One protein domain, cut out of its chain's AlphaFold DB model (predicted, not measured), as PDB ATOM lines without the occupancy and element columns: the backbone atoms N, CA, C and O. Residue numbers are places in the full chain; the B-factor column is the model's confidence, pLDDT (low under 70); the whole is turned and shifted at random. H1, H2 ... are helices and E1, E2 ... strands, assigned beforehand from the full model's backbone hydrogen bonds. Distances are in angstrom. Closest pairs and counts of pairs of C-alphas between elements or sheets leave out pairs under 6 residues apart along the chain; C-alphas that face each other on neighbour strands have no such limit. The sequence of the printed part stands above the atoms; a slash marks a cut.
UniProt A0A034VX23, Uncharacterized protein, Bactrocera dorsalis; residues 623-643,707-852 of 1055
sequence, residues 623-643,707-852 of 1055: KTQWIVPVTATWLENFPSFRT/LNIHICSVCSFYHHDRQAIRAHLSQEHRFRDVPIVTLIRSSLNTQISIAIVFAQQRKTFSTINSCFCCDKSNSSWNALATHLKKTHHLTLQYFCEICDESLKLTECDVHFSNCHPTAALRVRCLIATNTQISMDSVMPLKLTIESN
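Overview. This is residues 623 to 643 and 707 to 852 of the 1055 residues of an uncharacterized protein of Bactrocera dorsalis (UniProt A0A034VX23). A strongly twisted sheet of five strands, E2, E3, E4, E6 and E5, makes the body, and the hairpin of E7 and E8 covers part of it, its strands crossed to those of the sheet, as a small, partly face to face sandwich. Helix H2 packs over E2 and E3, apart from that hairpin, while H3 and H4 only graze the sheet and short E1 and H1 lie near E7. The 167 printed residues have four named helices and eight named strands, in the order E1 H1 E2 H2 E3 E4 H3 E5 H4 E6 E7 E8. The sheet's order is E2 E3 E4 E6 E5, its neighbours antiparallel; the class is mixed, with 83 residues, under half, in named elements. The whole is compact, with a radius of gyration of the C-alphas of 15.7 A, and spans 45 by 34 by 25 A.

Along the chain. In the sheet, E2 is residues 709 to 712, E3 residues 738 to 745, 22.0 A long, E4 residues 750 to 757, 22.3 A, E6 residues 827 to 832, 16.0 A, and E5 residues 795 to 800, 17.0 A. E4 begins at C-alpha 750 (-45.002, -1.180, 3.732). E7 is residues 836 to 842, 16.9 A, and E8 residues 845 to 850, 16.6 A, ending at C-alpha 850 (-27.839, -2.026, -2.811). H2 is residues 722 to 731, 14.1 A, H3 residues 781 to 792, 15.4 A, and H4 residues 812 to 819, 10.5 A. E1, residues 626 to 628, begins at C-alpha 626 (-39.145, -4.923, -1.184), and H1 is residues 633 to 637.

Arrangement. E3 and E4 form an antiparallel hairpin, with N 740 and O 755 2.7 A apart. E2 is antiparallel to E3, with N 711 and O 741 at 2.8 A. E6 is antiparallel to E4, N 756 and O 829 being 2.7 A apart, and to E5, N 797 and O 830 being 2.9 A apart. In the hairpin of E7 and E8, N 838 and O 848 are 2.9 A apart. The closest C-alphas of E3 and E8 are those of Pro 739 and Leu 845, 7.3 A. H2 is on the sheet at a height of 9.6 A, along the strands, at 20 degrees to E3 on the local plane. H3 grazes the sheet with residues 785 to 789, H4 with residues 812 to 816. E1 and E4 meet only at a point, C-alphas 627 and 751 being 4.3 A apart. H1 is not on the sheet; its closest C-alpha to E7 is that of Trp 634, 6.6 A from that of Ser 841. Every O i to N i+4 pair is within hydrogen-bond range in H2, H3 and H4; H1 has 0 of 1, but 2 of 2 O i to N i+3 pairs.

Size, cuts and confidence. The C-alphas farthest apart, of Thr 822 and Asn 852, are 46.0 A apart. Residues 644 to 706 are not printed, and C-alphas 643 and 707 are 8.3 A apart across the cut. The links E4 to H3 and E5 to H4 are long. The mean pLDDT of the printed part is 85.0; residues 630, 639 to 643, 746 to 748 and 851 to 852 are under 70.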
ATOM      1  N   LYS A 623     -36.748 -12.146  -5.334       86.06
ATOM      2  CA  LYS A 623     -37.812 -11.367  -4.690       86.06
ATOM      3  C   LYS A 623     -38.484 -10.466  -5.722       86.06
ATOM      4  O   LYS A 623     -37.822  -9.923  -6.601       86.06
ATOM      5  N   THR A 624     -39.790 -10.268  -5.574       88.12
ATOM      6  CA  THR A 624     -40.618  -9.341  -6.376       88.12
ATOM      7  C   THR A 624     -41.234  -8.222  -5.527       88.12
ATOM      8  O   THR A 624     -42.062  -7.441  -6.006       88.12
ATOM      9  N   GLN A 625     -40.878  -8.172  -4.239       89.75
ATOM     10  CA  GLN A 625     -41.421  -7.264  -3.234       89.75
ATOM     11  C   GLN A 625     -40.304  -6.822  -2.279       89.75
ATOM     12  O   GLN A 625     -39.592  -7.665  -1.732       89.75
ATOM     13  N   TRP A 626     -40.181  -5.515  -2.043       89.69
ATOM     14  CA  TRP A 626     -39.145  -4.923  -1.184       89.69
ATOM     15  C   TRP A 626     -39.770  -4.026  -0.122       89.69
ATOM     16  O   TRP A 626     -40.727  -3.308  -0.401       89.69
ATOM     17  N   ILE A 627     -39.244  -4.071   1.104       86.19
ATOM     18  CA  ILE A 627     -39.706  -3.215   2.206       86.19
ATOM     19  C   ILE A 627     -39.226  -1.780   1.962       86.19
ATOM     20  O   ILE A 627     -38.061  -1.568   1.638       86.19
ATOM     21  N   VAL A 628     -40.117  -0.806   2.153       81.00
ATOM     22  CA  VAL A 628     -39.808   0.628   2.060       81.00
ATOM     23  C   VAL A 628     -39.862   1.258   3.456       81.00
ATOM     24  O   VAL A 628     -40.834   1.024   4.183       81.00
ATOM     25  N   PRO A 629     -38.873   2.086   3.849       77.12
ATOM     26  CA  PRO A 629     -38.951   2.875   5.073       77.12
ATOM     27  C   PRO A 629     -40.177   3.793   5.075       77.12
ATOM     28  O   PRO A 629     -40.410   4.538   4.126       77.12
ATOM     29  N   VAL A 630     -40.929   3.814   6.179       69.62
ATOM     30  CA  VAL A 630     -42.117   4.684   6.341       69.62
ATOM     31  C   VAL A 630     -41.755   6.182   6.261       69.62
ATOM     32  O   VAL A 630     -42.620   7.019   6.037       69.62
ATOM     33  N   THR A 631     -40.470   6.517   6.401       71.81
ATOM     34  CA  THR A 631     -39.882   7.858   6.262       71.81
ATOM     35  C   THR A 631     -39.534   8.259   4.819       71.81
ATOM     36  O   THR A 631     -38.952   9.324   4.621       71.81
ATOM     37  N   ALA A 632     -39.831   7.439   3.804       77.44
ATOM     38  CA  ALA A 632     -39.564   7.789   2.408       77.44
ATOM     39  C   ALA A 632     -40.504   8.916   1.935       77.44
ATOM     40  O   ALA A 632     -41.703   8.704   1.774       77.44
ATOM     41  N   THR A 633     -39.957  10.106   1.677       78.88
ATOM     42  CA  THR A 633     -40.715  11.350   1.419       78.88
ATOM     43  C   THR A 633     -41.717  11.259   0.266       78.88
ATOM     44  O   THR A 633     -42.769  11.892   0.304       78.88
ATOM     45  N   TRP A 634     -41.456  10.439  -0.757       82.50
ATOM     46  CA  TRP A 634     -42.400  10.258  -1.863       82.50
ATOM     47  C   TRP A 634     -43.715   9.580  -1.432       82.50
ATOM     48  O   TRP A 634     -44.732   9.807  -2.092       82.50
ATOM     49  N   LEU A 635     -43.735   8.820  -0.322       78.88
ATOM     50  CA  LEU A 635     -44.950   8.213   0.242       78.88
ATOM     51  C   LEU A 635     -45.961   9.257   0.732       78.88
ATOM     52  O   LEU A 635     -47.152   8.958   0.747       78.88
ATOM     53  N   GLU A 636     -45.523  10.465   1.103       74.81
ATOM     54  CA  GLU A 636     -46.394  11.534   1.624       74.81
ATOM     55  C   GLU A 636     -47.473  11.966   0.613       74.81
ATOM     56  O   GLU A 636     -48.548  12.422   1.000       74.81
ATOM     57  N   ASN A 637     -47.218  11.760  -0.683       74.50
ATOM     58  CA  ASN A 637     -48.146  12.073  -1.773       74.50
ATOM     59  C   ASN A 637     -49.260  11.020  -1.956       74.50
ATOM     60  O   ASN A 637     -50.148  11.209  -2.788       74.50
ATOM     61  N   PHE A 638     -49.221   9.907  -1.215       75.81
ATOM     62  CA  PHE A 638     -50.130   8.770  -1.370       75.81
ATOM     63  C   PHE A 638     -50.740   8.346  -0.017       75.81
ATOM     64  O   PHE A 638     -50.149   8.596   1.030       75.81
ATOM     65  N   PRO A 639     -51.913   7.674   0.016       66.94
ATOM     66  CA  PRO A 639     -52.548   7.242   1.270       66.94
ATOM     67  C   PRO A 639     -51.660   6.329   2.147       66.94
ATOM     68  O   PRO A 639     -51.545   5.119   1.916       66.94
ATOM     69  N   SER A 640     -51.039   6.902   3.177       53.94
ATOM     70  CA  SER A 640     -50.012   6.282   4.028       53.94
ATOM     71  C   SER A 640     -50.582   5.743   5.352       53.94
ATOM     72  O   SER A 640     -50.183   6.132   6.448       53.94
ATOM     73  N   PHE A 641     -51.541   4.817   5.263       58.12
ATOM     74  CA  PHE A 641     -52.236   4.268   6.436       58.12
ATOM     75  C   PHE A 641     -51.849   2.816   6.729       58.12
ATOM     76  O   PHE A 641     -51.834   1.972   5.833       58.12
ATOM     77  N   ARG A 642     -51.560   2.521   8.006       51.56
ATOM     78  CA  ARG A 642     -51.338   1.152   8.492       51.56
ATOM     79  C   ARG A 642     -52.669   0.401   8.556       51.56
ATOM     80  O   ARG A 642     -53.599   0.836   9.237       51.56
ATOM     81  N   THR A 643     -52.741  -0.747   7.895       49.81
ATOM     82  CA  THR A 643     -53.846  -1.701   8.008       49.81
ATOM     83  C   THR A 643     -53.793  -2.393   9.370       49.81
ATOM     84  O   THR A 643     -53.035  -3.332   9.581       49.81
ATOM     85  N   LEU A 707     -56.797  -1.308   1.033       79.56
ATOM     86  CA  LEU A 707     -56.229  -2.260   0.082       79.56
ATOM     87  C   LEU A 707     -54.856  -1.789  -0.423       79.56
ATOM     88  O   LEU A 707     -54.376  -0.696  -0.099       79.56
ATOM     89  N   ASN A 708     -54.211  -2.627  -1.230       86.25
ATOM     90  CA  ASN A 708     -53.031  -2.226  -1.993       86.25
ATOM     91  C   ASN A 708     -53.398  -1.067  -2.935       86.25
ATOM     92  O   ASN A 708     -54.545  -0.954  -3.361       86.25
ATOM     93  N   ILE A 709     -52.440  -0.189  -3.246       89.25
ATOM     94  CA  ILE A 709     -52.633   0.874  -4.247       89.25
ATOM     95  C   ILE A 709     -51.609   0.697  -5.355       89.25
ATOM     96  O   ILE A 709     -50.413   0.638  -5.094       89.25
ATOM     97  N   HIS A 710     -52.089   0.693  -6.588       91.56
ATOM     98  CA  HIS A 710     -51.282   0.777  -7.793       91.56
ATOM     99  C   HIS A 710     -51.130   2.254  -8.190       91.56
ATOM    100  O   HIS A 710     -52.116   2.992  -8.198       91.56
ATOM    101  N   ILE A 711     -49.910   2.687  -8.510       92.12
ATOM    102  CA  ILE A 711     -49.553   4.073  -8.841       92.12
ATOM    103  C   ILE A 711     -48.944   4.120 -10.241       92.12
ATOM    104  O   ILE A 711     -47.976   3.418 -10.532       92.12
ATOM    105  N   CYS A 712     -49.475   4.995 -11.088       92.75
ATOM    106  CA  CYS A 712     -48.928   5.331 -12.392       92.75
ATOM    107  C   CYS A 712     -47.725   6.280 -12.254       92.75
ATOM    108  O   CYS A 712     -47.888   7.463 -11.949       92.75
ATOM    109  N   SER A 713     -46.516   5.792 -12.547       89.62
ATOM    110  CA  SER A 713     -45.242   6.542 -12.426       89.62
ATOM    111  C   SER A 713     -45.066   7.672 -13.461       89.62
ATOM    112  O   SER A 713     -43.995   8.265 -13.577       89.62
ATOM    113  N   VAL A 714     -46.103   7.941 -14.261       87.06
ATOM    114  CA  VAL A 714     -46.104   8.883 -15.393       87.06
ATOM    115  C   VAL A 714     -46.912  10.146 -15.099       87.06
ATOM    116  O   VAL A 714     -46.508  11.232 -15.500       87.06
ATOM    117  N   CYS A 715     -48.049  10.008 -14.414       85.06
ATOM    118  CA  CYS A 715     -48.967  11.109 -14.095       85.06
ATOM    119  C   CYS A 715     -49.420  11.119 -12.623       85.06
ATOM    120  O   CYS A 715     -50.296  11.895 -12.252       85.06
ATOM    121  N   SER A 716     -48.872  10.220 -11.798       86.56
ATOM    122  CA  SER A 716     -49.279   9.970 -10.408       86.56
ATOM    123  C   SER A 716     -50.749   9.563 -10.204       86.56
ATOM    124  O   SER A 716     -51.193   9.525  -9.061       86.56
ATOM    125  N   PHE A 717     -51.506   9.191 -11.247       87.88
ATOM    126  CA  PHE A 717     -52.823   8.560 -11.065       87.88
ATOM    127  C   PHE A 717     -52.683   7.264 -10.255       87.88
ATOM    128  O   PHE A 717     -51.824   6.433 -10.558       87.88
ATOM    129  N   TYR A 718     -53.520   7.071  -9.236       90.38
ATOM    130  CA  TYR A 718     -53.438   5.905  -8.359       90.38
ATOM    131  C   TYR A 718     -54.820   5.348  -8.004       90.38
ATOM    132  O   TYR A 718     -55.767   6.095  -7.758       90.38
ATOM    133  N   HIS A 719     -54.939   4.019  -7.957       90.31
ATOM    134  CA  HIS A 719     -56.186   3.328  -7.624       90.31
ATOM    135  C   HIS A 719     -55.938   1.994  -6.902       90.31
ATOM    136  O   HIS A 719     -54.865   1.402  -7.026       90.31
ATOM    137  N   HIS A 720     -56.919   1.529  -6.121       87.38
ATOM    138  CA  HIS A 720     -56.833   0.258  -5.393       87.38
ATOM    139  C   HIS A 720     -57.175  -0.945  -6.281       87.38
ATOM    140  O   HIS A 720     -56.538  -1.989  -6.202       87.38
ATOM    141  N   ASP A 721     -58.185  -0.794  -7.137       87.12
ATOM    142  CA  ASP A 721     -58.541  -1.776  -8.153       87.12
ATOM    143  C   ASP A 721     -57.695  -1.558  -9.414       87.12
ATOM    144  O   ASP A 721     -57.578  -0.439  -9.926       87.12
ATOM    145  N   ARG A 722     -57.143  -2.661  -9.923       86.75
ATOM    146  CA  ARG A 722     -56.324  -2.720 -11.132       86.75
ATOM    147  C   ARG A 722     -57.138  -2.587 -12.420       86.75
ATOM    148  O   ARG A 722     -56.569  -2.152 -13.414       86.75
ATOM    149  N   GLN A 723     -58.443  -2.878 -12.441       89.69
ATOM    150  CA  GLN A 723     -59.258  -2.636 -13.640       89.69
ATOM    151  C   GLN A 723     -59.367  -1.135 -13.942       89.69
ATOM    152  O   GLN A 723     -59.192  -0.735 -15.092       89.69
ATOM    153  N   ALA A 724     -59.542  -0.289 -12.924       90.31
ATOM    154  CA  ALA A 724     -59.501   1.165 -13.071       90.31
ATOM    155  C   ALA A 724     -58.126   1.683 -13.534       90.31
ATOM    156  O   ALA A 724     -58.065   2.584 -14.371       90.31
ATOM    157  N   ILE A 725     -57.020   1.087 -13.061       91.62
ATOM    158  CA  ILE A 725     -55.677   1.365 -13.606       91.62
ATOM    159  C   ILE A 725     -55.635   0.992 -15.084       91.62
ATOM    160  O   ILE A 725     -55.289   1.826 -15.910       91.62
ATOM    161  N   ARG A 726     -56.034  -0.230 -15.445       90.25
ATOM    162  CA  ARG A 726     -56.041  -0.717 -16.829       90.25
ATOM    163  C   ARG A 726     -56.897   0.162 -17.749       90.25
ATOM    164  O   ARG A 726     -56.497   0.410 -18.885       90.25
ATOM    165  N   ALA A 727     -58.021   0.685 -17.256       90.50
ATOM    166  CA  ALA A 727     -58.849   1.664 -17.957       90.50
ATOM    167  C   ALA A 727     -58.100   2.992 -18.170       90.50
ATOM    168  O   ALA A 727     -57.946   3.413 -19.315       90.50
ATOM    169  N   HIS A 728     -57.536   3.586 -17.110       91.00
ATOM    170  CA  HIS A 728     -56.690   4.784 -17.194       91.00
ATOM    171  C   HIS A 728     -55.512   4.600 -18.173       91.00
ATOM    172  O   HIS A 728     -55.300   5.430 -19.055       91.00
ATOM    173  N   LEU A 729     -54.798   3.472 -18.109       90.19
ATOM    174  CA  LEU A 729     -53.702   3.136 -19.024       90.19
ATOM    175  C   LEU A 729     -54.162   2.914 -20.473       90.19
ATOM    176  O   LEU A 729     -53.339   2.922 -21.387       90.19
ATOM    177  N   SER A 730     -55.450   2.670 -20.713       87.00
ATOM    178  CA  SER A 730     -56.029   2.519 -22.057       87.00
ATOM    179  C   SER A 730     -56.580   3.839 -22.610       87.00
ATOM    180  O   SER A 730     -56.678   3.985 -23.824       87.00
ATOM    181  N   GLN A 731     -56.902   4.792 -21.731       86.94
ATOM    182  CA  GLN A 731     -57.382   6.134 -22.068       86.94
ATOM    183  C   GLN A 731     -56.207   7.109 -22.247       86.94
ATOM    184  O   GLN A 731     -56.009   7.648 -23.332       86.94
ATOM    185  N   GLU A 732     -55.371   7.260 -21.219       83.06
ATOM    186  CA  GLU A 732     -54.330   8.294 -21.152       83.06
ATOM    187  C   GLU A 732     -52.969   7.826 -21.688       83.06
ATOM    188  O   GLU A 732     -52.148   8.630 -22.134       83.06
ATOM    189  N   HIS A 733     -52.669   6.524 -21.590       85.81
ATOM    190  CA  HIS A 733     -51.316   5.981 -21.792       85.81
ATOM    191  C   HIS A 733     -51.290   4.749 -22.716       85.81
ATOM    192  O   HIS A 733     -50.556   3.788 -22.486       85.81
ATOM    193  N   ARG A 734     -52.095   4.766 -23.786       82.69
ATOM    194  CA  ARG A 734     -52.192   3.664 -24.763       82.69
ATOM    195  C   ARG A 734     -50.883   3.385 -25.516       82.69
ATOM    196  O   ARG A 734     -50.540   2.225 -25.724       82.69
ATOM    197  N   PHE A 735     -50.169   4.436 -25.920       82.56
ATOM    198  CA  PHE A 735     -49.035   4.374 -26.859       82.56
ATOM    199  C   PHE A 735     -47.657   4.466 -26.185       82.56
ATOM    200  O   PHE A 735     -46.684   4.867 -26.814       82.56
ATOM    201  N   ARG A 736     -47.577   4.154 -24.888       86.06
ATOM    202  CA  ARG A 736     -46.334   4.216 -24.115       86.06
ATOM    203  C   ARG A 736     -46.269   3.111 -23.076       86.06
ATOM    204  O   ARG A 736     -47.302   2.657 -22.586       86.06
ATOM    205  N   ASP A 737     -45.053   2.762 -22.691       91.19
ATOM    206  CA  ASP A 737     -44.822   1.946 -21.509       91.19
ATOM    207  C   ASP A 737     -45.059   2.801 -20.255       91.19
ATOM    208  O   ASP A 737     -44.797   4.015 -20.224       91.19
ATOM    209  N   VAL A 738     -45.570   2.161 -19.206       91.75
ATOM    210  CA  VAL A 738     -45.895   2.802 -17.933       91.75
ATOM    211  C   VAL A 738     -45.395   1.940 -16.780       91.75
ATOM    212  O   VAL A 738     -45.922   0.846 -16.559       91.75
ATOM    213  N   PRO A 739     -44.416   2.425 -15.996       94.75
ATOM    214  CA  PRO A 739     -44.062   1.789 -14.741       94.75
ATOM    215  C   PRO A 739     -45.192   1.970 -13.720       94.75
ATOM    216  O   PRO A 739     -45.654   3.087 -13.465       94.75
ATOM    217  N   ILE A 740     -45.632   0.867 -13.126       94.62
ATOM    218  CA  ILE A 740     -46.637   0.800 -12.071       94.62
ATOM    219  C   ILE A 740     -45.957   0.383 -10.770       94.62
ATOM    220  O   ILE A 740     -45.502  -0.753 -10.623       94.62
ATOM    221  N   VAL A 741     -45.934   1.299  -9.803       93.38
ATOM    222  CA  VAL A 741     -45.522   1.009  -8.426       93.38
ATOM    223  C   VAL A 741     -46.750   0.534  -7.660       93.38
ATOM    224  O   VAL A 741     -47.729   1.265  -7.535       93.38
ATOM    225  N   THR A 742     -46.714  -0.683  -7.127       92.06
ATOM    226  CA  THR A 742     -47.772  -1.213  -6.259       92.06
ATOM    227  C   THR A 742     -47.338  -1.122  -4.803       92.06
ATOM    228  O   THR A 742     -46.434  -1.840  -4.383       92.06
ATOM    229  N   LEU A 743     -48.005  -0.262  -4.030       88.50
ATOM    230  CA  LEU A 743     -47.913  -0.209  -2.573       88.50
ATOM    231  C   LEU A 743     -48.698  -1.371  -1.964       88.50
ATOM    232  O   LEU A 743     -49.932  -1.390  -2.017       88.50
ATOM    233  N   ILE A 744     -47.971  -2.307  -1.360       86.12
ATOM    234  CA  ILE A 744     -48.496  -3.450  -0.615       86.12
ATOM    235  C   ILE A 744     -48.451  -3.108   0.880       86.12
ATOM    236  O   ILE A 744     -47.399  -2.752   1.420       86.12
ATOM    237  N   ARG A 745     -49.606  -3.170   1.555       75.44
ATOM    238  CA  ARG A 745     -49.762  -2.734   2.956       75.44
ATOM    239  C   ARG A 745     -49.915  -3.928   3.895       75.44
ATOM    240  O   ARG A 745     -50.990  -4.515   3.979       75.44
ATOM    241  N   SER A 746     -48.857  -4.250   4.637       67.12
ATOM    242  CA  SER A 746     -48.927  -5.149   5.792       67.12
ATOM    243  C   SER A 746     -49.128  -4.345   7.082       67.12
ATOM    244  O   SER A 746     -48.730  -3.183   7.180       67.12
ATOM    245  N   SER A 747     -49.705  -4.984   8.100       61.06
ATOM    246  CA  SER A 747     -49.894  -4.408   9.438       61.06
ATOM    247  C   SER A 747     -48.579  -4.055  10.153       61.06
ATOM    248  O   SER A 747     -48.591  -3.255  11.089       61.06
ATOM    249  N   LEU A 748     -47.450  -4.616   9.699       63.16
ATOM    250  CA  LEU A 748     -46.106  -4.345  10.224       63.16
ATOM    251  C   LEU A 748     -45.269  -3.434   9.308       63.16
ATOM    252  O   LEU A 748     -44.639  -2.502   9.798       63.16
ATOM    253  N   ASN A 749     -45.274  -3.687   7.993       73.19
ATOM    254  CA  ASN A 749     -44.377  -3.056   7.015       73.19
ATOM    255  C   ASN A 749     -45.131  -2.577   5.762       73.19
ATOM    256  O   ASN A 749     -46.107  -3.189   5.332       73.19
ATOM    257  N   THR A 750     -44.622  -1.529   5.110       80.81
ATOM    258  CA  THR A 750     -45.002  -1.180   3.732       80.81
ATOM    259  C   THR A 750     -44.003  -1.797   2.760       80.81
ATOM    260  O   THR A 750     -42.793  -1.727   2.978       80.81
ATOM    261  N   GLN A 751     -44.507  -2.407   1.692       88.88
ATOM    262  CA  GLN A 751     -43.704  -2.998   0.624       88.88
ATOM    263  C   GLN A 751     -44.063  -2.373  -0.727       88.88
ATOM    264  O   GLN A 751     -45.199  -1.945  -0.939       88.88
ATOM    265  N   ILE A 752     -43.104  -2.346  -1.650       90.12
ATOM    266  CA  ILE A 752     -43.338  -2.049  -3.067       90.12
ATOM    267  C   ILE A 752     -43.144  -3.297  -3.915       90.12
ATOM    268  O   ILE A 752     -42.248  -4.099  -3.659       90.12
ATOM    269  N   SER A 753     -43.950  -3.410  -4.964       92.69
ATOM    270  CA  SER A 753     -43.701  -4.281  -6.110       92.69
ATOM    271  C   SER A 753     -43.784  -3.440  -7.382       92.69
ATOM    272  O   SER A 753     -44.643  -2.558  -7.475       92.69
ATOM    273  N   ILE A 754     -42.874  -3.659  -8.332       94.25
ATOM    274  CA  ILE A 754     -42.701  -2.788  -9.501       94.25
ATOM    275  C   ILE A 754     -42.973  -3.594 -10.766       94.25
ATOM    276  O   ILE A 754     -42.277  -4.567 -11.058       94.25
ATOM    277  N   ALA A 755     -43.978  -3.161 -11.521       94.81
ATOM    278  CA  ALA A 755     -44.283  -3.680 -12.843       94.81
ATOM    279  C   ALA A 755     -44.106  -2.587 -13.904       94.81
ATOM    280  O   ALA A 755     -44.167  -1.399 -13.603       94.81
ATOM    281  N   ILE A 756     -43.924  -2.978 -15.158       95.44
ATOM    282  CA  ILE A 756     -43.906  -2.102 -16.325       95.44
ATOM    283  C   ILE A 756     -44.945  -2.665 -17.290       95.44
ATOM    284  O   ILE A 756     -44.792  -3.770 -17.804       95.44
ATOM    285  N   VAL A 757     -46.044  -1.935 -17.474       94.44
ATOM    286  CA  VAL A 757     -47.080  -2.278 -18.454       94.44
ATOM    287  C   VAL A 757     -46.645  -1.671 -19.779       94.44
ATOM    288  O   VAL A 757     -46.462  -0.456 -19.855       94.44
ATOM    289  N   PHE A 758     -46.457  -2.492 -20.807       94.31
ATOM    290  CA  PHE A 758     -46.015  -1.999 -22.110       94.31
ATOM    291  C   PHE A 758     -47.137  -1.253 -22.850       94.31
ATOM    292  O   PHE A 758     -48.324  -1.319 -22.484       94.31
ATOM    293  N   ALA A 759     -46.755  -0.522 -23.899       87.25
ATOM    294  CA  ALA A 759     -47.711   0.063 -24.833       87.25
ATOM    295  C   ALA A 759     -48.644  -1.014 -25.427       87.25
ATOM    296  O   ALA A 759     -48.292  -2.189 -25.546       87.25
ATOM    297  N   GLN A 760     -49.860  -0.623 -25.805       86.44
ATOM    298  CA  GLN A 760     -50.832  -1.548 -26.392       86.44
ATOM    299  C   GLN A 760     -50.303  -2.123 -27.723       86.44
ATOM    300  O   GLN A 760     -49.738  -1.386 -28.530       86.44
ATOM    301  N   GLN A 761     -50.508  -3.425 -27.953       86.94
ATOM    302  CA  GLN A 761     -49.889  -4.224 -29.028       86.94
ATOM    303  C   GLN A 761     -48.350  -4.373 -28.945       86.94
ATOM    304  O   GLN A 761     -47.725  -4.759 -29.929       86.94
ATOM    305  N   ARG A 762     -47.705  -4.097 -27.798       86.44
ATOM    306  CA  ARG A 762     -46.262  -4.339 -27.592       86.44
ATOM    307  C   ARG A 762     -46.011  -5.384 -26.495       86.44
ATOM    308  O   ARG A 762     -46.681  -5.399 -25.463       86.44
ATOM    309  N   LYS A 763     -45.028  -6.258 -26.744       88.31
ATOM    310  CA  LYS A 763     -44.593  -7.359 -25.858       88.31
ATOM    311  C   LYS A 763     -43.418  -6.968 -24.943       88.31
ATOM    312  O   LYS A 763     -43.181  -7.629 -23.937       88.31
ATOM    313  N   THR A 764     -42.689  -5.909 -25.301       90.25
ATOM    314  CA  THR A 764     -41.407  -5.472 -24.717       90.25
ATOM    315  C   THR A 764     -41.330  -3.942 -24.632       90.25
ATOM    316  O   THR A 764     -42.255  -3.246 -25.056       90.25
ATOM    317  N   PHE A 765     -40.233  -3.404 -24.077       89.00
ATOM    318  CA  PHE A 765     -40.002  -1.956 -23.981       89.00
ATOM    319  C   PHE A 765     -40.096  -1.280 -25.355       89.00
ATOM    320  O   PHE A 765     -39.351  -1.611 -26.274       89.00
ATOM    321  N   SER A 766     -40.997  -0.306 -25.474       84.25
ATOM    322  CA  SER A 766     -41.318   0.367 -26.738       84.25
ATOM    323  C   SER A 766     -41.005   1.869 -26.723       84.25
ATOM    324  O   SER A 766     -40.871   2.490 -27.772       84.25
ATOM    325  N   THR A 767     -40.870   2.453 -25.531       83.25
ATOM    326  CA  THR A 767     -40.706   3.895 -25.277       83.25
ATOM    327  C   THR A 767     -39.749   4.195 -24.119       83.25
ATOM    328  O   THR A 767     -39.206   5.294 -24.047       83.25
ATOM    329  N   ILE A 768     -39.506   3.235 -23.218       84.75
ATOM    330  CA  ILE A 768     -38.450   3.331 -22.200       84.75
ATOM    331  C   ILE A 768     -37.147   2.779 -22.792       84.75
ATOM    332  O   ILE A 768     -37.018   1.578 -23.009       84.75
ATOM    333  N   ASN A 769     -36.179   3.664 -23.038       84.50
ATOM    334  CA  ASN A 769     -34.836   3.335 -23.541       84.50
ATOM    335  C   ASN A 769     -33.706   3.686 -22.544       84.50
ATOM    336  O   ASN A 769     -32.589   3.169 -22.639       84.50
ATOM    337  N   SER A 770     -33.996   4.542 -21.561       85.25
ATOM    338  CA  SER A 770     -33.137   4.850 -20.421       85.25
ATOM    339  C   SER A 770     -33.288   3.817 -19.306       85.25
ATOM    340  O   SER A 770     -34.375   3.306 -19.036       85.25
ATOM    341  N   CYS A 771     -32.182   3.514 -18.632       89.88
ATOM    342  CA  CYS A 771     -32.216   2.730 -17.409       89.88
ATOM    343  C   CYS A 771     -32.834   3.553 -16.267       89.88
ATOM    344  O   CYS A 771     -32.519   4.725 -16.078       89.88
ATOM    345  N   PHE A 772     -33.707   2.931 -15.476       90.56
ATOM    346  CA  PHE A 772     -34.287   3.531 -14.266       90.56
ATOM    347  C   PHE A 772     -33.410   3.315 -13.013       90.56
ATOM    348  O   PHE A 772     -33.781   3.759 -11.929       90.56
ATOM    349  N   CYS A 773     -32.244   2.669 -13.161       88.56
ATOM    350  CA  CYS A 773     -31.263   2.412 -12.095       88.56
ATOM    351  C   CYS A 773     -29.922   3.153 -12.276       88.56
ATOM    352  O   CYS A 773     -29.137   3.244 -11.336       88.56
ATOM    353  N   CYS A 774     -29.623   3.675 -13.469       87.00
ATOM    354  CA  CYS A 774     -28.460   4.529 -13.725       87.00
ATOM    355  C   CYS A 774     -28.692   5.390 -14.972       87.00
ATOM    356  O   CYS A 774     -29.585   5.112 -15.766       87.00
ATOM    357  N   ASP A 775     -27.873   6.416 -15.194       83.56
ATOM    358  CA  ASP A 775     -28.120   7.412 -16.248       83.56
ATOM    359  C   ASP A 775     -27.740   6.929 -17.676       83.56
ATOM    360  O   ASP A 775     -27.512   7.732 -18.581       83.56
ATOM    361  N   LYS A 776     -27.667   5.606 -17.899       82.69
ATOM    362  CA  LYS A 776     -27.344   4.981 -19.192       82.69
ATOM    363  C   LYS A 776     -28.594   4.819 -20.068       82.69
ATOM    364  O   LYS A 776     -29.529   4.101 -19.707       82.69
ATOM    365  N   SER A 777     -28.572   5.393 -21.269       82.25
ATOM    366  CA  SER A 777     -29.491   5.050 -22.362       82.25
ATOM    367  C   SER A 777     -28.973   3.871 -23.194       82.25
ATOM    368  O   SER A 777     -27.768   3.641 -23.311       82.25
ATOM    369  N   ASN A 778     -29.892   3.095 -23.767       83.00
ATOM    370  CA  ASN A 778     -29.595   1.981 -24.667       83.00
ATOM    371  C   ASN A 778     -30.420   2.148 -25.954       83.00
ATOM    372  O   ASN A 778     -31.525   2.681 -25.909       83.00
ATOM    373  N   SER A 779     -29.890   1.718 -27.099       74.38
ATOM    374  CA  SER A 779     -30.520   1.928 -28.414       74.38
ATOM    375  C   SER A 779     -31.675   0.972 -28.727       74.38
ATOM    376  O   SER A 779     -32.502   1.291 -29.574       74.38
ATOM    377  N   SER A 780     -31.760  -0.180 -28.054       83.12
ATOM    378  CA  SER A 780     -32.806  -1.188 -28.267       83.12
ATOM    379  C   SER A 780     -33.328  -1.771 -26.952       83.12
ATOM    380  O   SER A 780     -32.644  -1.742 -25.921       83.12
ATOM    381  N   TRP A 781     -34.532  -2.352 -26.994       83.19
ATOM    382  CA  TRP A 781     -35.137  -3.031 -25.843       83.19
ATOM    383  C   TRP A 781     -34.278  -4.211 -25.365       83.19
ATOM    384  O   TRP A 781     -34.091  -4.382 -24.162       83.19
ATOM    385  N   ASN A 782     -33.680  -4.957 -26.301       85.81
ATOM    386  CA  ASN A 782     -32.740  -6.044 -26.025       85.81
ATOM    387  C   ASN A 782     -31.495  -5.543 -25.279       85.81
ATOM    388  O   ASN A 782     -31.082  -6.145 -24.286       85.81
ATOM    389  N   ALA A 783     -30.918  -4.410 -25.695       86.75
ATOM    390  CA  ALA A 783     -29.775  -3.809 -25.012       86.75
ATOM    391  C   ALA A 783     -30.141  -3.294 -23.606       86.75
ATOM    392  O   ALA A 783     -29.355  -3.470 -22.672       86.75
ATOM    393  N   LEU A 784     -31.340  -2.722 -23.424       87.69
ATOM    394  CA  LEU A 784     -31.846  -2.319 -22.107       87.69
ATOM    395  C   LEU A 784     -32.073  -3.533 -21.190       87.69
ATOM    396  O   LEU A 784     -31.545  -3.553 -20.083       87.69
ATOM    397  N   ALA A 785     -32.788  -4.564 -21.647       86.38
ATOM    398  CA  ALA A 785     -33.033  -5.786 -20.875       86.38
ATOM    399  C   ALA A 785     -31.720  -6.503 -20.503       86.38
ATOM    400  O   ALA A 785     -31.518  -6.879 -19.347       86.38
ATOM    401  N   THR A 786     -30.778  -6.599 -21.449       86.44
ATOM    402  CA  THR A 786     -29.428  -7.135 -21.211       86.44
ATOM    403  C   THR A 786     -28.676  -6.329 -20.154       86.44
ATOM    404  O   THR A 786     -28.024  -6.910 -19.291       86.44
ATOM    405  N   HIS A 787     -28.771  -4.999 -20.183       87.75
ATOM    406  CA  HIS A 787     -28.143  -4.118 -19.198       87.75
ATOM    407  C   HIS A 787     -28.787  -4.242 -17.806       87.75
ATOM    408  O   HIS A 787     -28.064  -4.370 -16.817       87.75
ATOM    409  N   LEU A 788     -30.119  -4.291 -17.712       88.75
ATOM    410  CA  LEU A 788     -30.830  -4.522 -16.448       88.75
ATOM    411  C   LEU A 788     -30.439  -5.883 -15.832       88.75
ATOM    412  O   LEU A 788     -30.154  -5.955 -14.636       88.75
ATOM    413  N   LYS A 789     -30.303  -6.933 -16.651       86.44
ATOM    414  CA  LYS A 789     -29.851  -8.264 -16.214       86.44
ATOM    415  C   LYS A 789     -28.366  -8.300 -15.820       86.44
ATOM    416  O   LYS A 789     -28.041  -8.759 -14.728       86.44
ATOM    417  N   LYS A 790     -27.458  -7.829 -16.686       82.38
ATOM    418  CA  LYS A 790     -25.993  -7.964 -16.515       82.38
ATOM    419  C   LYS A 790     -25.360  -6.903 -15.599       82.38
ATOM    420  O   LYS A 790     -24.313  -7.175 -15.028       82.38
ATOM    421  N   THR A 791     -25.946  -5.708 -15.467       82.44
ATOM    422  CA  THR A 791     -25.396  -4.601 -14.646       82.44
ATOM    423  C   THR A 791     -26.149  -4.393 -13.333       82.44
ATOM    424  O   THR A 791     -25.560  -3.918 -12.368       82.44
ATOM    425  N   HIS A 792     -27.441  -4.724 -13.292       83.94
ATOM    426  CA  HIS A 792     -28.314  -4.445 -12.146       83.94
ATOM    427  C   HIS A 792     -28.937  -5.706 -11.524       83.94
ATOM    428  O   HIS A 792     -29.693  -5.595 -10.564       83.94
ATOM    429  N   HIS A 793     -28.618  -6.899 -12.044       85.31
ATOM    430  CA  HIS A 793     -29.140  -8.191 -11.575       85.31
ATOM    431  C   HIS A 793     -30.676  -8.231 -11.468       85.31
ATOM    432  O   HIS A 793     -31.241  -8.881 -10.585       85.31
ATOM    433  N   LEU A 794     -31.356  -7.522 -12.377       89.00
ATOM    434  CA  LEU A 794     -32.809  -7.512 -12.496       89.00
ATOM    435  C   LEU A 794     -33.259  -8.538 -13.539       89.00
ATOM    436  O   LEU A 794     -32.903  -8.461 -14.716       89.00
ATOM    437  N   THR A 795     -34.083  -9.479 -13.101       89.44
ATOM    438  CA  THR A 795     -34.797 -10.444 -13.937       89.44
ATOM    439  C   THR A 795     -36.197  -9.910 -14.251       89.44
ATOM    440  O   THR A 795     -36.825  -9.230 -13.437       89.44
ATOM    441  N   LEU A 796     -36.682 -10.212 -15.455       90.56
ATOM    442  CA  LEU A 796     -37.939  -9.717 -16.011       90.56
ATOM    443  C   LEU A 796     -38.932 -10.882 -16.140       90.56
ATOM    444  O   LEU A 796     -38.659 -11.837 -16.860       90.56
ATOM    445  N   GLN A 797     -40.064 -10.818 -15.435       91.06
ATOM    446  CA  GLN A 797     -41.100 -11.862 -15.439       91.06
ATOM    447  C   GLN A 797     -42.359 -11.349 -16.153       91.06
ATOM    448  O   GLN A 797     -42.928 -10.339 -15.739       91.06
ATOM    449  N   TYR A 798     -42.801 -12.010 -17.222       92.94
ATOM    450  CA  TYR A 798     -43.875 -11.510 -18.087       92.94
ATOM    451  C   TYR A 798     -45.231 -12.133 -17.741       92.94
ATOM    452  O   TYR A 798     -45.326 -13.315 -17.420       92.94
ATOM    453  N   PHE A 799     -46.289 -11.326 -17.797       93.00
ATOM    454  CA  PHE A 799     -47.657 -11.741 -17.484       93.00
ATOM    455  C   PHE A 799     -48.667 -11.034 -18.393       93.00
ATOM    456  O   PHE A 799     -48.459  -9.890 -18.813       93.00
ATOM    457  N   CYS A 800     -49.805 -11.678 -18.635       92.31
ATOM    458  CA  CYS A 800     -50.949 -11.050 -19.283       92.31
ATOM    459  C   CYS A 800     -51.512  -9.929 -18.394       92.31
ATOM    460  O   CYS A 800     -51.875 -10.170 -17.243       92.31
ATOM    461  N   GLU A 801     -51.660  -8.701 -18.907       91.44
ATOM    462  CA  GLU A 801     -52.273  -7.629 -18.110       91.44
ATOM    463  C   GLU A 801     -53.771  -7.873 -17.869       91.44
ATOM    464  O   GLU A 801     -54.326  -7.282 -16.951       91.44
ATOM    465  N   ILE A 802     -54.444  -8.742 -18.633       89.19
ATOM    466  CA  ILE A 802     -55.894  -8.970 -18.534       89.19
ATOM    467  C   ILE A 802     -56.241 -10.015 -17.459       89.19
ATOM    468  O   ILE A 802     -56.937  -9.663 -16.499       89.19
ATOM    469  N   CYS A 803     -55.772 -11.261 -17.606       89.75
ATOM    470  CA  CYS A 803     -56.065 -12.386 -16.700       89.75
ATOM    471  C   CYS A 803     -55.003 -12.656 -15.620       89.75
ATOM    472  O   CYS A 803     -55.266 -13.431 -14.705       89.75
ATOM    473  N   ASP A 804     -53.831 -12.020 -15.713       89.06
ATOM    474  CA  ASP A 804     -52.671 -12.220 -14.832       89.06
ATOM    475  C   ASP A 804     -51.940 -13.573 -14.921       89.06
ATOM    476  O   ASP A 804     -51.096 -13.876 -14.079       89.06
ATOM    477  N   GLU A 805     -52.203 -14.357 -15.970       91.50
ATOM    478  CA  GLU A 805     -51.434 -15.561 -16.308       91.50
ATOM    479  C   GLU A 805     -49.967 -15.223 -16.632       91.50
ATOM    480  O   GLU A 805     -49.677 -14.195 -17.248       91.50
ATOM    481  N   SER A 806     -49.036 -16.084 -16.207       90.31
ATOM    482  CA  SER A 806     -47.602 -15.963 -16.508       90.31
ATOM    483  C   SER A 806     -47.336 -16.368 -17.956       90.31
ATOM    484  O   SER A 806     -47.768 -17.435 -18.378       90.31
ATOM    485  N   LEU A 807     -46.584 -15.555 -18.697       88.44
ATOM    486  CA  LEU A 807     -46.309 -15.756 -20.122       88.44
ATOM    487  C   LEU A 807     -44.804 -15.888 -20.384       88.44
ATOM    488  O   LEU A 807     -43.999 -15.208 -19.745       88.44
ATOM    489  N   LYS A 808     -44.430 -16.688 -21.387       87.19
ATOM    490  CA  LYS A 808     -43.201 -16.450 -22.162       87.19
ATOM    491  C   LYS A 808     -43.489 -15.447 -23.275       87.19
ATOM    492  O   LYS A 808     -44.645 -15.269 -23.667       87.19
ATOM    493  N   LEU A 809     -42.459 -14.794 -23.804       82.88
ATOM    494  CA  LEU A 809     -42.636 -13.786 -24.855       82.88
ATOM    495  C   LEU A 809     -43.110 -14.440 -26.161       82.88
ATOM    496  O   LEU A 809     -44.046 -13.955 -26.795       82.88
ATOM    497  N   THR A 810     -42.540 -15.605 -26.461       83.25
ATOM    498  CA  THR A 810     -42.939 -16.523 -27.542       83.25
ATOM    499  C   THR A 810     -44.378 -17.056 -27.434       83.25
ATOM    500  O   THR A 810     -45.019 -17.328 -28.444       83.25
ATOM    501  N   GLU A 811     -44.927 -17.189 -26.224       87.25
ATOM    502  CA  GLU A 811     -46.261 -17.779 -25.986       87.25
ATOM    503  C   GLU A 811     -47.393 -16.731 -25.963       87.25
ATOM    504  O   GLU A 811     -48.575 -17.086 -25.900       87.25
ATOM    505  N   CYS A 812     -47.054 -15.438 -26.048       85.94
ATOM    506  CA  CYS A 812     -47.997 -14.329 -25.896       85.94
ATOM    507  C   CYS A 812     -49.162 -14.367 -26.900       85.94
ATOM    508  O   CYS A 812     -50.319 -14.325 -26.481       85.94
ATOM    509  N   ASP A 813     -48.906 -14.460 -28.206       87.56
ATOM    510  CA  ASP A 813     -49.979 -14.326 -29.206       87.56
ATOM    511  C   ASP A 813     -50.932 -15.519 -29.200       87.56
ATOM    512  O   ASP A 813     -52.137 -15.357 -29.398       87.56
ATOM    513  N   VAL A 814     -50.409 -16.711 -28.902       90.00
ATOM    514  CA  VAL A 814     -51.199 -17.932 -28.716       90.00
ATOM    515  C   VAL A 814     -52.124 -17.776 -27.506       90.00
ATOM    516  O   VAL A 814     -53.312 -18.089 -27.598       90.00
ATOM    517  N   HIS A 815     -51.621 -17.231 -26.393       90.69
ATOM    518  CA  HIS A 815     -52.446 -16.900 -25.231       90.69
ATOM    519  C   HIS A 815     -53.528 -15.859 -25.574       90.69
ATOM    520  O   HIS A 815     -54.711 -16.111 -25.341       90.69
ATOM    521  N   PHE A 816     -53.170 -14.712 -26.169       91.25
ATOM    522  CA  PHE A 816     -54.149 -13.659 -26.479       91.25
ATOM    523  C   PHE A 816     -55.207 -14.122 -27.493       91.25
ATOM    524  O   PHE A 816     -56.390 -13.848 -27.292       91.25
ATOM    525  N   SER A 817     -54.824 -14.895 -28.513       89.88
ATOM    526  CA  SER A 817     -55.755 -15.446 -29.511       89.88
ATOM    527  C   SER A 817     -56.761 -16.432 -28.909       89.88
ATOM    528  O   SER A 817     -57.928 -16.429 -29.295       89.88
ATOM    529  N   ASN A 818     -56.333 -17.261 -27.951       91.12
ATOM    530  CA  ASN A 818     -57.183 -18.287 -27.341       91.12
ATOM    531  C   ASN A 818     -58.028 -17.750 -26.174       91.12
ATOM    532  O   ASN A 818     -59.216 -18.055 -26.070       91.12
ATOM    533  N   CYS A 819     -57.427 -16.961 -25.282       89.69
ATOM    534  CA  CYS A 819     -58.053 -16.519 -24.035       89.69
ATOM    535  C   CYS A 819     -58.736 -15.151 -24.158       89.69
ATOM    536  O   CYS A 819     -59.701 -14.875 -23.436       89.69
ATOM    537  N   HIS A 820     -58.250 -14.278 -25.046       89.69
ATOM    538  CA  HIS A 820     -58.638 -12.865 -25.126       89.69
ATOM    539  C   HIS A 820     -58.918 -12.359 -26.565       89.69
ATOM    540  O   HIS A 820     -58.548 -11.229 -26.881       89.69
ATOM    541  N   PRO A 821     -59.632 -13.113 -27.432       85.06
ATOM    542  CA  PRO A 821     -59.742 -12.837 -28.877       85.06
ATOM    543  C   PRO A 821     -60.402 -11.500 -29.263       85.06
ATOM    544  O   PRO A 821     -60.377 -11.113 -30.427       85.06
ATOM    545  N   THR A 822     -61.031 -10.798 -28.318       85.12
ATOM    546  CA  THR A 822     -61.688  -9.494 -28.526       85.12
ATOM    547  C   THR A 822     -60.977  -8.329 -27.832       85.12
ATOM    548  O   THR A 822     -61.461  -7.198 -27.893       85.12
ATOM    549  N   ALA A 823     -59.843  -8.573 -27.169       84.81
ATOM    550  CA  ALA A 823     -59.056  -7.556 -26.485       84.81
ATOM    551  C   ALA A 823     -57.674  -7.405 -27.135       84.81
ATOM    552  O   ALA A 823     -57.069  -8.373 -27.584       84.81
ATOM    553  N   ALA A 824     -57.159  -6.176 -27.170       83.69
ATOM    554  CA  ALA A 824     -55.817  -5.917 -27.679       83.69
ATOM    555  C   ALA A 824     -54.742  -6.520 -26.761       83.69
ATOM    556  O   ALA A 824     -54.898  -6.520 -25.535       83.69
ATOM    557  N   LEU A 825     -53.630  -6.966 -27.353       88.38
ATOM    558  CA  LEU A 825     -52.484  -7.492 -26.622       88.38
ATOM    559  C   LEU A 825     -51.955  -6.422 -25.666       88.38
ATOM    560  O   LEU A 825     -51.679  -5.278 -26.050       88.38
ATOM    561  N   ARG A 826     -51.821  -6.805 -24.394       89.94
ATOM    562  CA  ARG A 826     -51.230  -5.959 -23.362       89.94
ATOM    563  C   ARG A 826     -50.509  -6.811 -22.327       89.94
ATOM    564  O   ARG A 826     -51.135  -7.510 -21.533       89.94
ATOM    565  N   VAL A 827     -49.186  -6.743 -22.352       93.00
ATOM    566  CA  VAL A 827     -48.300  -7.494 -21.457       93.00
ATOM    567  C   VAL A 827     -47.818  -6.572 -20.336       93.00
ATOM    568  O   VAL A 827     -47.533  -5.391 -20.564       93.00
ATOM    569  N   ARG A 828     -47.711  -7.112 -19.117       93.50
ATOM    570  CA  ARG A 828     -46.951  -6.495 -18.024       93.50
ATOM    571  C   ARG A 828     -45.675  -7.287 -17.763       93.50
ATOM    572  O   ARG A 828     -45.681  -8.515 -17.771       93.50
ATOM    573  N   CYS A 829     -44.600  -6.580 -17.464       94.44
ATOM    574  CA  CYS A 829     -43.351  -7.144 -16.981       94.44
ATOM    575  C   CYS A 829     -43.193  -6.812 -15.492       94.44
ATOM    576  O   CYS A 829     -43.304  -5.652 -15.110       94.44
ATOM    577  N   LEU A 830     -42.972  -7.808 -14.640       93.44
ATOM    578  CA  LEU A 830     -42.659  -7.647 -13.222       93.44
ATOM    579  C   LEU A 830     -41.140  -7.686 -13.037       93.44
ATOM    580  O   LEU A 830     -40.475  -8.567 -13.583       93.44
ATOM    581  N   ILE A 831     -40.602  -6.754 -12.253       92.75
ATOM    582  CA  ILE A 831     -39.188  -6.773 -11.867       92.75
ATOM    583  C   ILE A 831     -38.999  -7.795 -10.740       92.75
ATOM    584  O   ILE A 831     -39.778  -7.821  -9.785       92.75
ATOM    585  N   ALA A 832     -37.946  -8.607 -10.836       90.19
ATOM    586  CA  ALA A 832     -37.530  -9.553  -9.808       90.19
ATOM    587  C   ALA A 832     -36.004  -9.503  -9.601       90.19
ATOM    588  O   ALA A 832     -35.254  -9.409 -10.569       90.19
ATOM    589  N   THR A 833     -35.517  -9.572  -8.361       88.69
ATOM    590  CA  THR A 833     -34.073  -9.660  -8.051       88.69
ATOM    591  C   THR A 833     -33.840 -10.241  -6.654       88.69
ATOM    592  O   THR A 833     -34.708 -10.167  -5.787       88.69
ATOM    593  N   ASN A 834     -32.673 -10.840  -6.422       81.81
ATOM    594  CA  ASN A 834     -32.221 -11.254  -5.091       81.81
ATOM    595  C   ASN A 834     -31.672 -10.069  -4.258       81.81
ATOM    596  O   ASN A 834     -31.664 -10.139  -3.021       81.81
ATOM    597  N   THR A 835     -31.264  -8.979  -4.923       80.75
ATOM    598  CA  THR A 835     -30.749  -7.742  -4.311       80.75
ATOM    599  C   THR A 835     -31.842  -6.920  -3.611       80.75
ATOM    600  O   THR A 835     -33.045  -7.145  -3.791       80.75
ATOM    601  N   GLN A 836     -31.425  -5.965  -2.776       82.19
ATOM    602  CA  GLN A 836     -32.331  -5.016  -2.134       82.19
ATOM    603  C   GLN A 836     -32.500  -3.774  -3.021       82.19
ATOM    604  O   GLN A 836     -31.530  -3.086  -3.338       82.19
ATOM    605  N   ILE A 837     -33.748  -3.480  -3.398       85.31
ATOM    606  CA  ILE A 837     -34.116  -2.250  -4.105       85.31
ATOM    607  C   ILE A 837     -34.527  -1.184  -3.084       85.31
ATOM    608  O   ILE A 837     -35.371  -1.428  -2.218       85.31
ATOM    609  N   SER A 838     -33.981   0.016  -3.238       83.62
ATOM    610  CA  SER A 838     -34.504   1.263  -2.681       83.62
ATOM    611  C   SER A 838     -35.044   2.145  -3.819       83.62
ATOM    612  O   SER A 838     -34.699   1.974  -4.989       83.62
ATOM    613  N   MET A 839     -35.975   3.050  -3.511       85.69
ATOM    614  CA  MET A 839     -36.635   3.888  -4.518       85.69
ATOM    615  C   MET A 839     -36.534   5.359  -4.140       85.69
ATOM    616  O   MET A 839     -37.125   5.790  -3.146       85.69
ATOM    617  N   ASP A 840     -35.810   6.103  -4.970       82.50
ATOM    618  CA  ASP A 840     -35.523   7.525  -4.796       82.50
ATOM    619  C   ASP A 840     -36.712   8.387  -5.240       82.50
ATOM    620  O   ASP A 840     -37.033   9.402  -4.622       82.50
ATOM    621  N   SER A 841     -37.382   7.974  -6.321       84.00
ATOM    622  CA  SER A 841     -38.483   8.715  -6.934       84.00
ATOM    623  C   SER A 841     -39.465   7.787  -7.648       84.00
ATOM    624  O   SER A 841     -39.067   6.839  -8.321       84.00
ATOM    625  N   VAL A 842     -40.757   8.115  -7.545       84.31
ATOM    626  CA  VAL A 842     -41.846   7.478  -8.309       84.31
ATOM    627  C   VAL A 842     -42.112   8.199  -9.637       84.31
ATOM    628  O   VAL A 842     -42.587   7.571 -10.575       84.31
ATOM    629  N   MET A 843     -41.817   9.499  -9.758       82.19
ATOM    630  CA  MET A 843     -42.105  10.281 -10.970       82.19
ATOM    631  C   MET A 843     -40.998  11.319 -11.252       82.19
ATOM    632  O   MET A 843     -40.988  12.371 -10.613       82.19
ATOM    633  N   PRO A 844     -40.085  11.068 -12.213       80.94
ATOM    634  CA  PRO A 844     -39.907   9.810 -12.949       80.94
ATOM    635  C   PRO A 844     -39.472   8.671 -12.015       80.94
ATOM    636  O   PRO A 844     -38.912   8.930 -10.948       80.94
ATOM    637  N   LEU A 845     -39.704   7.419 -12.418       89.00
ATOM    638  CA  LEU A 845     -39.214   6.258 -11.672       89.00
ATOM    639  C   LEU A 845     -37.676   6.272 -11.633       89.00
ATOM    640  O   LEU A 845     -37.041   6.195 -12.685       89.00
ATOM    641  N   LYS A 846     -37.090   6.332 -10.432       88.56
ATOM    642  CA  LYS A 846     -35.653   6.127 -10.209       88.56
ATOM    643  C   LYS A 846     -35.434   5.224  -8.996       88.56
ATOM    644  O   LYS A 846     -35.991   5.465  -7.923       88.56
ATOM    645  N   LEU A 847     -34.657   4.168  -9.217       89.50
ATOM    646  CA  LEU A 847     -34.334   3.124  -8.253       89.50
ATOM    647  C   LEU A 847     -32.840   3.133  -7.951       89.50
ATOM    648  O   LEU A 847     -32.022   3.269  -8.861       89.50
ATOM    649  N   THR A 848     -32.504   2.863  -6.698       86.19
ATOM    650  CA  THR A 848     -31.148   2.545  -6.261       86.19
ATOM    651  C   THR A 848     -31.111   1.069  -5.860       86.19
ATOM    652  O   THR A 848     -32.078   0.522  -5.329       86.19
ATOM    653  N   ILE A 849     -30.015   0.381  -6.182       83.50
ATOM    654  CA  ILE A 849     -29.838  -1.046  -5.891       83.50
ATOM    655  C   ILE A 849     -28.644  -1.184  -4.961       83.50
ATOM    656  O   ILE A 849     -27.527  -0.802  -5.309       83.50
ATOM    657  N   GLU A 850     -28.887  -1.738  -3.780       71.12
ATOM    658  CA  GLU A 850     -27.839  -2.026  -2.811       71.12
ATOM    659  C   GLU A 850     -27.127  -3.315  -3.232       71.12
ATOM    660  O   GLU A 850     -27.628  -4.431  -3.066       71.12
ATOM    661  N   SER A 851     -25.944  -3.156  -3.827       54.69
ATOM    662  CA  SER A 851     -25.068  -4.269  -4.180       54.69
ATOM    663  C   SER A 851     -24.526  -4.926  -2.908       54.69
ATOM    664  O   SER A 851     -23.615  -4.388  -2.276       54.69
ATOM    665  N   ASN A 852     -25.073  -6.092  -2.548       41.41
ATOM    666  CA  ASN A 852     -24.581  -6.927  -1.449       41.41
ATOM    667  C   ASN A 852     -23.078  -7.200  -1.624       41.41
ATOM    668  O   ASN A 852     -22.675  -7.995  -2.472       41.41
TER     669      ASN A 852